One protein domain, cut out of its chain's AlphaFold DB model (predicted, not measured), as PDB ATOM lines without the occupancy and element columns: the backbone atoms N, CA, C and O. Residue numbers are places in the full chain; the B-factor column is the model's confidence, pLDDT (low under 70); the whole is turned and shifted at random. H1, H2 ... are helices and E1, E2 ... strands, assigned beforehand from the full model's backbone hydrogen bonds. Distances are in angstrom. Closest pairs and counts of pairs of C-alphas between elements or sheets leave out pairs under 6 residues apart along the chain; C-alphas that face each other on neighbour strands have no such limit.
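What this domain is: This is residues 5 to 76 of the 87 residues of an uncharacterized protein of Paraburkholderia sp. UYCP14C (UniProt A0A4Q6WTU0). A small three-stranded sheet, E1, E4 and E5, makes the middle of a thin, loosely built body, and from the end of E5 the long helix H2 runs out as an arm, with residues 59 to 76 sticking out free. On the other side of the length, the chain runs on from E1 into a second small ribbon, the hairpin E2 and E3, and returns to E4, while the short helix H1 lies at the E1 side of the sheet. The printed part has 72 residues, with two named helices and five named strands in the order H1 E1 E2 E3 E4 E5 H2, a mixed class of helices and strands. The larger sheet has the order E1 - E4 - E5, antiparallel, and E2 - E3 is antiparallel too. The whole is extended, with a radius of gyration of the C-alphas of 17.6 A, and flat, spanning 57 by 35 by 16 A.

Where its parts are: Find C-alpha 19 at (226.277, 207.488, 180.923); E1 runs from there to residue 22, 9.7 A. Beside it look for E4, residues 45 to 48, 9.9 A, and E5, residues 51 to 54, 10.2 A. H2 begins at C-alpha 55, (219.811, 196.005, 182.580), and runs 30.6 A to C-alpha 75 at (192.483, 202.999, 170.764). E2 is residues 27 to 29, 6.7 A, E3 residues 39 to 41, 6.6 A, and H1 residues 5 to 9, 6.1 A.

How they stand to each other: Start at E4, the inner strand. E1 is its antiparallel neighbour at 151 degrees; look at N 20 and O 47, 2.9 A apart, within hydrogen-bond range. E4 and E5 form a hairpin at 154 degrees, with N 46 and O 53 at 2.8 A. H2 only grazes this sheet, with its residues 55 to 60; the closest C-alphas of E4 and H2 are those of Arg 45 and Phe 55, 5.7 A apart. H1 is only just on the sheet, with 5 pairs of C-alphas within 10 A, and only grazes it; the closest C-alphas of H1 and E1 are those of Leu 8 and Val 21, 7.4 A apart. Farther out, the hairpin E2 and E3 is antiparallel at 147 degrees, with N 40 and O 28 at 2.8 A. E2 and H2 are apart, as are H1 and H2. In H1 and H2 every O i to N i+4 pair is within hydrogen-bond range.

The domain as a whole: The two C-alphas farthest apart are those of Pro 34 and Met 76, 58.1 A. The printed part has no cut, and no link is long. The mean pLDDT of the printed part is 73.2; residues 5 to 42 are under 70.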
ATOM      1  N   GLU A   5     235.332 198.517 176.021       61.44
ATOM      2  CA  GLU A   5     235.471 197.378 176.936       61.44
ATOM      3  C   GLU A   5     236.801 197.388 177.710       61.44
ATOM      4  O   GLU A   5     236.811 197.188 178.923       61.44
ATOM      5  N   GLU A   6     237.926 197.690 177.052       63.03
ATOM      6  CA  GLU A   6     239.241 197.750 177.707       63.03
ATOM      7  C   GLU A   6     239.361 198.956 178.640       63.03
ATOM      8  O   GLU A   6     239.998 198.872 179.691       63.03
ATOM      9  N   LEU A   7     238.760 200.087 178.270       65.69
ATOM     10  CA  LEU A   7     238.746 201.295 179.097       65.69
ATOM     11  C   LEU A   7     237.861 201.124 180.343       65.69
ATOM     12  O   LEU A   7     238.214 201.636 181.409       65.69
ATOM     13  N   LEU A   8     236.767 200.364 180.218       62.22
ATOM     14  CA  LEU A   8     235.905 199.953 181.329       62.22
ATOM     15  C   LEU A   8     236.645 198.995 182.269       62.22
ATOM     16  O   LEU A   8     236.705 199.244 183.471       62.22
ATOM     17  N   ALA A   9     237.275 197.949 181.726       64.19
ATOM     18  CA  ALA A   9     238.018 196.959 182.509       64.19
ATOM     19  C   ALA A   9     239.200 197.571 183.283       64.19
ATOM     20  O   ALA A   9     239.514 197.144 184.390       64.19
ATOM     21  N   LYS A  10     239.843 198.603 182.723       65.88
ATOM     22  CA  LYS A  10     240.958 199.330 183.356       65.88
ATOM     23  C   LYS A  10     240.507 200.366 184.400       65.88
ATOM     24  O   LYS A  10     241.362 201.071 184.932       65.88
ATOM     25  N   GLY A  11     239.201 200.527 184.649       57.72
ATOM     26  CA  GLY A  11     238.673 201.523 185.592       57.72
ATOM     27  C   GLY A  11     238.960 202.979 185.194       57.72
ATOM     28  O   GLY A  11     238.875 203.876 186.027       57.72
ATOM     29  N   LYS A  12     239.320 203.231 183.925       57.25
ATOM     30  CA  LYS A  12     239.629 204.579 183.410       57.25
ATOM     31  C   LYS A  12     238.380 205.398 183.087       57.25
ATOM     32  O   LYS A  12     238.475 206.600 182.868       57.25
ATOM     33  N   LEU A  13     237.224 204.746 183.037       59.53
ATOM     34  CA  LEU A  13     235.913 205.371 182.923       59.53
ATOM     35  C   LEU A  13     235.292 205.328 184.314       59.53
ATOM     36  O   LEU A  13     234.555 204.393 184.601       59.53
ATOM     37  N   THR A  14     235.681 206.235 185.211       57.91
ATOM     38  CA  THR A  14     235.226 206.156 186.608       57.91
ATOM     39  C   THR A  14     234.369 207.319 187.081       57.91
ATOM     40  O   THR A  14     233.513 207.054 187.915       57.91
ATOM     41  N   GLU A  15     234.476 208.554 186.568       55.88
ATOM     42  CA  GLU A  15     233.796 209.667 187.273       55.88
ATOM     43  C   GLU A  15     233.115 210.748 186.407       55.88
ATOM     44  O   GLU A  15     232.223 211.417 186.917       55.88
ATOM     45  N   ASP A  16     233.391 210.864 185.098       55.81
ATOM     46  CA  ASP A  16     232.989 212.065 184.325       55.81
ATOM     47  C   ASP A  16     232.034 211.845 183.136       55.81
ATOM     48  O   ASP A  16     231.770 212.775 182.367       55.81
ATOM     49  N   LEU A  17     231.490 210.640 182.940       60.88
ATOM     50  CA  LEU A  17     230.580 210.390 181.816       60.88
ATOM     51  C   LEU A  17     229.104 210.436 182.237       60.88
ATOM     52  O   LEU A  17     228.721 209.773 183.201       60.88
ATOM     53  N   PRO A  18     228.236 211.143 181.481       61.50
ATOM     54  CA  PRO A  18     226.802 211.219 181.777       61.50
ATOM     55  C   PRO A  18     226.092 209.856 181.690       61.50
ATOM     56  O   PRO A  18     225.009 209.690 182.248       61.50
ATOM     57  N   TYR A  19     226.707 208.880 181.020       62.50
ATOM     58  CA  TYR A  19     226.277 207.488 180.923       62.50
ATOM     59  C   TYR A  19     227.501 206.579 181.059       62.50
ATOM     60  O   TYR A  19     228.484 206.738 180.332       62.50
ATOM     61  N   MET A  20     227.454 205.625 181.988       69.62
ATOM     62  CA  MET A  20     228.590 204.757 182.272       69.62
ATOM     63  C   MET A  20     228.153 203.346 182.633       69.62
ATOM     64  O   MET A  20     227.264 203.129 183.450       69.62
ATOM     65  N   VAL A  21     228.817 202.374 182.027       67.69
ATOM     66  CA  VAL A  21     228.627 200.959 182.316       67.69
ATOM     67  C   VAL A  21     229.450 200.615 183.559       67.69
ATOM     68  O   VAL A  21     230.646 200.889 183.586       67.69
ATOM     69  N   GLN A  22     228.829 200.066 184.603       63.69
ATOM     70  CA  GLN A  22     229.532 199.752 185.850       63.69
ATOM     71  C   GLN A  22     229.820 198.248 185.948       63.69
ATOM     72  O   GLN A  22     228.875 197.458 185.996       63.69
ATOM     73  N   PRO A  23     231.097 197.829 186.030       62.66
ATOM     74  CA  PRO A  23     231.466 196.444 186.301       62.66
ATOM     75  C   PRO A  23     231.333 196.154 187.807       62.66
ATOM     76  O   PRO A  23     232.307 195.870 188.490       62.66
ATOM     77  N   THR A  24     230.125 196.313 188.351       65.81
ATOM     78  CA  THR A  24     229.798 196.068 189.772       65.81
ATOM     79  C   THR A  24     228.866 194.869 189.956       65.81
ATOM     80  O   THR A  24     228.251 194.732 191.014       65.81
ATOM     81  N   GLY A  25     228.665 194.065 188.911       63.56
ATOM     82  CA  GLY A  25     227.878 192.841 189.006       63.56
ATOM     83  C   GLY A  25     228.614 191.766 189.800       63.56
ATOM     84  O   GLY A  25     229.779 191.921 190.165       63.56
ATOM     85  N   GLU A  26     227.911 190.675 190.096       67.00
ATOM     86  CA  GLU A  26     228.501 189.555 190.827       67.00
ATOM     87  C   GLU A  26     229.646 188.915 190.029       67.00
ATOM     88  O   GLU A  26     229.624 188.840 188.796       67.00
ATOM     89  N   GLU A  27     230.670 188.468 190.753       66.94
ATOM     90  CA  GLU A  27     231.752 187.674 190.189       66.94
ATOM     91  C   GLU A  27     231.291 186.228 190.021       66.94
ATOM     92  O   GLU A  27     230.932 185.559 190.991       66.94
ATOM     93  N   HIS A  28     231.330 185.730 188.789       66.00
ATOM     94  CA  HIS A  28     231.004 184.343 188.486       66.00
ATOM     95  C   HIS A  28     232.268 183.559 188.128       66.00
ATOM     96  O   HIS A  28     233.072 184.034 187.322       66.00
ATOM     97  N   PRO A  29     232.465 182.349 188.679       63.78
ATOM     98  CA  PRO A  29     233.572 181.495 188.277       63.78
ATOM     99  C   PRO A  29     233.416 181.103 186.806       63.78
ATOM    100  O   PRO A  29     232.312 180.799 186.341       63.78
ATOM    101  N   ARG A  30     234.526 181.096 186.067       64.50
ATOM    102  CA  ARG A  30     234.522 180.650 184.675       64.50
ATOM    103  C   ARG A  30     234.169 179.163 184.604       64.50
ATOM    104  O   ARG A  30     234.722 178.341 185.329       64.50
ATOM    105  N   THR A  31     233.267 178.807 183.695       64.31
ATOM    106  CA  THR A  31     232.828 177.421 183.471       64.31
ATOM    107  C   THR A  31     233.767 176.612 182.570       64.31
ATOM    108  O   THR A  31     233.562 175.408 182.415       64.31
ATOM    109  N   ASP A  32     234.808 177.232 182.001       62.88
ATOM    110  CA  ASP A  32     235.748 176.565 181.098       62.88
ATOM    111  C   ASP A  32     236.873 175.821 181.856       62.88
ATOM    112  O   ASP A  32     237.546 176.417 182.703       62.88
ATOM    113  N   PRO A  33     237.162 174.540 181.520       57.81
ATOM    114  CA  PRO A  33     238.089 173.685 182.270       57.81
ATOM    115  C   PRO A  33     239.504 174.246 182.523       57.81
ATOM    116  O   PRO A  33     240.021 174.038 183.620       57.81
ATOM    117  N   PRO A  34     240.176 174.941 181.580       66.12
ATOM    118  CA  PRO A  34     241.523 175.460 181.826       66.12
ATOM    119  C   PRO A  34     241.557 176.741 182.677       66.12
ATOM    120  O   PRO A  34     242.643 177.208 182.999       66.12
ATOM    121  N   GLN A  35     240.403 177.329 183.012       57.12
ATOM    122  CA  GLN A  35     240.285 178.666 183.617       57.12
ATOM    123  C   GLN A  35     239.365 178.672 184.853       57.12
ATOM    124  O   GLN A  35     238.893 179.722 185.271       57.12
ATOM    125  N   LEU A  36     239.138 177.507 185.469       59.75
ATOM    126  CA  LEU A  36     238.288 177.321 186.660       59.75
ATOM    127  C   LEU A  36     238.718 178.137 187.897       59.75
ATOM    128  O   LEU A  36     237.949 178.241 188.849       59.75
ATOM    129  N   ALA A  37     239.938 178.684 187.906       61.19
ATOM    130  CA  ALA A  37     240.436 179.564 188.965       61.19
ATOM    131  C   ALA A  37     240.137 181.058 188.714       61.19
ATOM    132  O   ALA A  37     240.333 181.864 189.623       61.19
ATOM    133  N   ASP A  38     239.665 181.424 187.518       61.09
ATOM    134  CA  ASP A  38     239.370 182.808 187.148       61.09
ATOM    135  C   ASP A  38     237.905 183.157 187.453       61.09
ATOM    136  O   ASP A  38     236.984 182.384 187.160       61.09
ATOM    137  N   THR A  39     237.677 184.356 187.989       61.44
ATOM    138  CA  THR A  39     236.342 184.950 188.130       61.44
ATOM    139  C   THR A  39     236.083 185.968 187.018       61.44
ATOM    140  O   THR A  39     236.986 186.654 186.537       61.44
ATOM    141  N   VAL A  40     234.833 186.046 186.562       63.88
ATOM    142  CA  VAL A  40     234.355 187.017 185.576       63.88
ATOM    143  C   VAL A  40     233.409 187.977 186.280       63.88
ATOM    144  O   VAL A  40     232.386 187.556 186.819       63.88
ATOM    145  N   VAL A  41     233.731 189.267 186.250       64.94
ATOM    146  CA  VAL A  41     232.834 190.323 186.730       64.94
ATOM    147  C   VAL A  41     231.748 190.544 185.686       64.94
ATOM    148  O   VAL A  41     232.038 190.896 184.539       64.94
ATOM    149  N   VAL A  42     230.491 190.343 186.075       68.62
ATOM    150  CA  VAL A  42     229.366 190.617 185.183       68.62
ATOM    151  C   VAL A  42     229.109 192.116 185.128       68.62
ATOM    152  O   VAL A  42     229.103 192.830 186.130       68.62
ATOM    153  N   ILE A  43     228.873 192.597 183.916       74.25
ATOM    154  CA  ILE A  43     228.404 193.948 183.671       74.25
ATOM    155  C   ILE A  43     226.882 193.880 183.525       74.25
ATOM    156  O   ILE A  43     226.377 193.487 182.475       74.25
ATOM    157  N   ASP A  44     226.151 194.247 184.577       78.56
ATOM    158  CA  ASP A  44     224.682 194.182 184.615       78.56
ATOM    159  C   ASP A  44     224.007 195.533 184.898       78.56
ATOM    160  O   ASP A  44     222.778 195.595 184.991       78.56
ATOM    161  N   ARG A  45     224.782 196.614 185.052       80.88
ATOM    162  CA  ARG A  45     224.284 197.923 185.496       80.88
ATOM    163  C   ARG A  45     224.769 199.077 184.633       80.88
ATOM    164  O   ARG A  45     225.935 199.157 184.238       80.88
ATOM    165  N   LEU A  46     223.858 200.022 184.427       79.31
ATOM    166  CA  LEU A  46     224.092 201.316 183.808       79.31
ATOM    167  C   LEU A  46     223.952 202.414 184.863       79.31
ATOM    168  O   LEU A  46     222.920 202.524 185.521       79.31
ATOM    169  N   ARG A  47     224.972 203.256 184.994       75.75
ATOM    170  CA  ARG A  47     224.918 204.487 185.775       75.75
ATOM    171  C   ARG A  47     224.592 205.671 184.865       75.75
ATOM    172  O   ARG A  47     225.239 205.858 183.836       75.75
ATOM    173  N   ILE A  48     223.609 206.470 185.264       73.62
ATOM    174  CA  ILE A  48     223.202 207.718 184.610       73.62
ATOM    175  C   ILE A  48     223.200 208.809 185.684       73.62
ATOM    176  O   ILE A  48     222.326 208.832 186.552       73.62
ATOM    177  N   GLY A  49     224.196 209.697 185.660       73.44
ATOM    178  CA  GLY A  49     224.400 210.682 186.727       73.44
ATOM    179  C   GLY A  49     224.577 210.015 188.100       73.44
ATOM    180  O   GLY A  49     225.533 209.268 188.314       73.44
ATOM    181  N   GLU A  50     223.652 210.275 189.027       75.25
ATOM    182  CA  GLU A  50     223.627 209.670 190.370       75.25
ATOM    183  C   GLU A  50     222.846 208.349 190.442       75.25
ATOM    184  O   GLU A  50     222.914 207.638 191.444       75.25
ATOM    185  N   HIS A  51     222.121 207.990 189.381       76.06
ATOM    186  CA  HIS A  51     221.270 206.807 189.359       76.06
ATOM    187  C   HIS A  51     222.014 205.594 188.816       76.06
ATOM    188  O   HIS A  51     222.776 205.700 187.859       76.06
ATOM    189  N   VAL A  52     221.743 204.427 189.396       79.88
ATOM    190  CA  VAL A  52     222.223 203.130 188.911       79.88
ATOM    191  C   VAL A  52     221.004 202.276 188.598       79.88
ATOM    192  O   VAL A  52     220.133 202.125 189.449       79.88
ATOM    193  N   VAL A  53     220.948 201.734 187.386       82.56
ATOM    194  CA  VAL A  53     219.831 200.933 186.878       82.56
ATOM    195  C   VAL A  53     220.362 199.590 186.397       82.56
ATOM    196  O   VAL A  53     221.384 199.541 185.707       82.56
ATOM    197  N   ARG A  54     219.692 198.490 186.745       85.88
ATOM    198  CA  ARG A  54     220.043 197.164 186.219       85.88
ATOM    199  C   ARG A  54     219.535 197.016 184.788       85.88
ATOM    200  O   ARG A  54     218.434 197.452 184.460       85.88
ATOM    201  N   PHE A  55     220.278 196.320 183.933       84.50
ATOM    202  CA  PHE A  55     219.811 196.005 182.580       84.50
ATOM    203  C   PHE A  55     218.501 195.208 182.592       84.50
ATOM    204  O   PHE A  55     217.654 195.434 181.736       84.50
ATOM    205  N   ALA A  56     218.296 194.342 183.590       84.00
ATOM    206  CA  ALA A  56     217.036 193.622 183.768       84.00
ATOM    207  C   ALA A  56     215.839 194.570 183.981       84.00
ATOM    208  O   ALA A  56     214.805 194.393 183.345       84.00
ATOM    209  N   GLU A  57     216.007 195.611 184.802       87.25
ATOM    210  CA  GLU A  57     214.969 196.618 185.070       87.25
ATOM    211  C   GLU A  57     214.667 197.448 183.813       87.25
ATOM    212  O   GLU A  57     213.512 197.747 183.521       87.25
ATOM    213  N   LEU A  58     215.694 197.777 183.017       86.38
ATOM    214  CA  LEU A  58     215.509 198.451 181.727       86.38
ATOM    215  C   LEU A  58     214.735 197.584 180.731       86.38
ATOM    216  O   LEU A  58     213.868 198.095 180.027       86.38
ATOM    217  N   VAL A  59     215.042 196.287 180.658       88.44
ATOM    218  CA  VAL A  59     214.334 195.343 179.780       88.44
ATOM    219  C   VAL A  59     212.871 195.211 180.193       88.44
ATOM    220  O   VAL A  59     211.995 195.258 179.331       88.44
ATOM    221  N   GLU A  60     212.603 195.089 181.493       92.06
ATOM    222  CA  GLU A  60     211.243 195.036 182.032       92.06
ATOM    223  C   GLU A  60     210.464 196.309 181.684       92.06
ATOM    224  O   GLU A  60     209.405 196.233 181.059       92.06
ATOM    225  N   TRP A  61     211.040 197.481 181.965       93.00
ATOM    226  CA  TRP A  61     210.428 198.770 181.647       93.00
ATOM    227  C   TRP A  61     210.151 198.947 180.146       93.00
ATOM    228  O   TRP A  61     209.072 199.396 179.751       93.00
ATOM    229  N   LEU A  62     211.094 198.562 179.277       92.44
ATOM    230  CA  LEU A  62     210.887 198.592 177.827       92.44
ATOM    231  C   LEU A  62     209.746 197.657 177.399       92.44
ATOM    232  O   LEU A  62     208.949 198.023 176.532       92.44
ATOM    233  N   GLY A  63     209.637 196.484 178.025       94.69
ATOM    234  CA  GLY A  63     208.525 195.557 177.825       94.69
ATOM    235  C   GLY A  63     207.177 196.182 178.188       94.69
ATOM    236  O   GLY A  63     206.228 196.110 177.404       94.69
ATOM    237  N   GLU A  64     207.097 196.870 179.327       93.31
ATOM    238  CA  GLU A  64     205.890 197.599 179.727       93.31
ATOM    239  C   GLU A  64     205.528 198.702 178.725       93.31
ATOM    240  O   GLU A  64     204.363 198.842 178.338       93.31
ATOM    241  N   MET A  65     206.514 199.470 178.253       92.31
ATOM    242  CA  MET A  65     206.295 200.545 177.281       92.31
ATOM    243  C   MET A  65     205.747 200.039 175.949       92.31
ATOM    244  O   MET A  65     204.856 200.677 175.384       92.31
ATOM    245  N   ILE A  66     206.195 198.874 175.477       93.00
ATOM    246  CA  ILE A  66     205.625 198.229 174.286       93.00
ATOM    247  C   ILE A  66     204.130 197.960 174.490       93.00
ATOM    248  O   ILE A  66     203.318 198.355 173.652       93.00
ATOM    249  N   VAL A  67     203.743 197.383 175.633       93.25
ATOM    250  CA  VAL A  67     202.332 197.104 175.956       93.25
ATOM    251  C   VAL A  67     201.498 198.387 175.975       93.25
ATOM    252  O   VAL A  67     200.365 198.413 175.483       93.25
ATOM    253  N   TYR A  68     202.036 199.478 176.523       91.94
ATOM    254  CA  TYR A  68     201.355 200.773 176.506       91.94
ATOM    255  C   TYR A  68     201.169 201.319 175.089       91.94
ATOM    256  O   TYR A  68     200.075 201.774 174.748       91.94
ATOM    257  N   VAL A  69     202.199 201.242 174.247       91.06
ATOM    258  CA  VAL A  69     202.120 201.677 172.846       91.06
ATOM    259  C   VAL A  69     201.089 200.854 172.072       91.06
ATOM    260  O   VAL A  69     200.302 201.417 171.310       91.06
ATOM    261  N   GLU A  70     201.018 199.544 172.298       91.94
ATOM    262  CA  GLU A  70     200.010 198.679 171.679       91.94
ATOM    263  C   GLU A  70     198.582 199.048 172.097       91.94
ATOM    264  O   GLU A  70     197.689 199.109 171.247       91.94
ATOM    265  N   LYS A  71     198.363 199.365 173.381       89.94
ATOM    266  CA  LYS A  71     197.071 199.868 173.877       89.94
ATOM    267  C   LYS A  71     196.695 201.199 173.229       89.94
ATOM    268  O   LYS A  71     195.558 201.378 172.814       89.94
ATOM    269  N   LEU A  72     197.634 202.132 173.101       86.75
ATOM    270  CA  LEU A  72     197.367 203.395 172.408       86.75
ATOM    271  C   LEU A  72     197.021 203.160 170.936       86.75
ATOM    272  O   LEU A  72     196.087 203.768 170.414       86.75
ATOM    273  N   ARG A  73     197.725 202.235 170.275       82.94
ATOM    274  CA  ARG A  73     197.452 201.864 168.885       82.94
ATOM    275  C   ARG A  73     196.062 201.256 168.712       82.94
ATOM    276  O   ARG A  73     195.410 201.555 167.716       82.94
ATOM    277  N   SER A  74     195.603 200.419 169.643       84.69
ATOM    278  CA  SER A  74     194.266 199.811 169.569       84.69
ATOM    279  C   SER A  74     193.139 200.823 169.784       84.69
ATOM    280  O   SER A  74     192.050 200.649 169.243       84.69
ATOM    281  N   LEU A  75     193.414 201.896 170.528       83.94
ATOM    282  CA  LEU A  75     192.483 202.999 170.764       83.94
ATOM    283  C   LEU A  75     192.485 204.044 169.638       83.94
ATOM    284  O   LEU A  75     191.584 204.884 169.592       83.94
ATOM    285  N   MET A  76     193.466 204.018 168.729       74.94
ATOM    286  CA  MET A  76     193.493 204.951 167.606       74.94
ATOM    287  C   MET A  76     192.356 204.646 166.618       74.94
ATOM    288  O   MET A  76     192.253 203.519 166.126       74.94
TER     289      MET A  76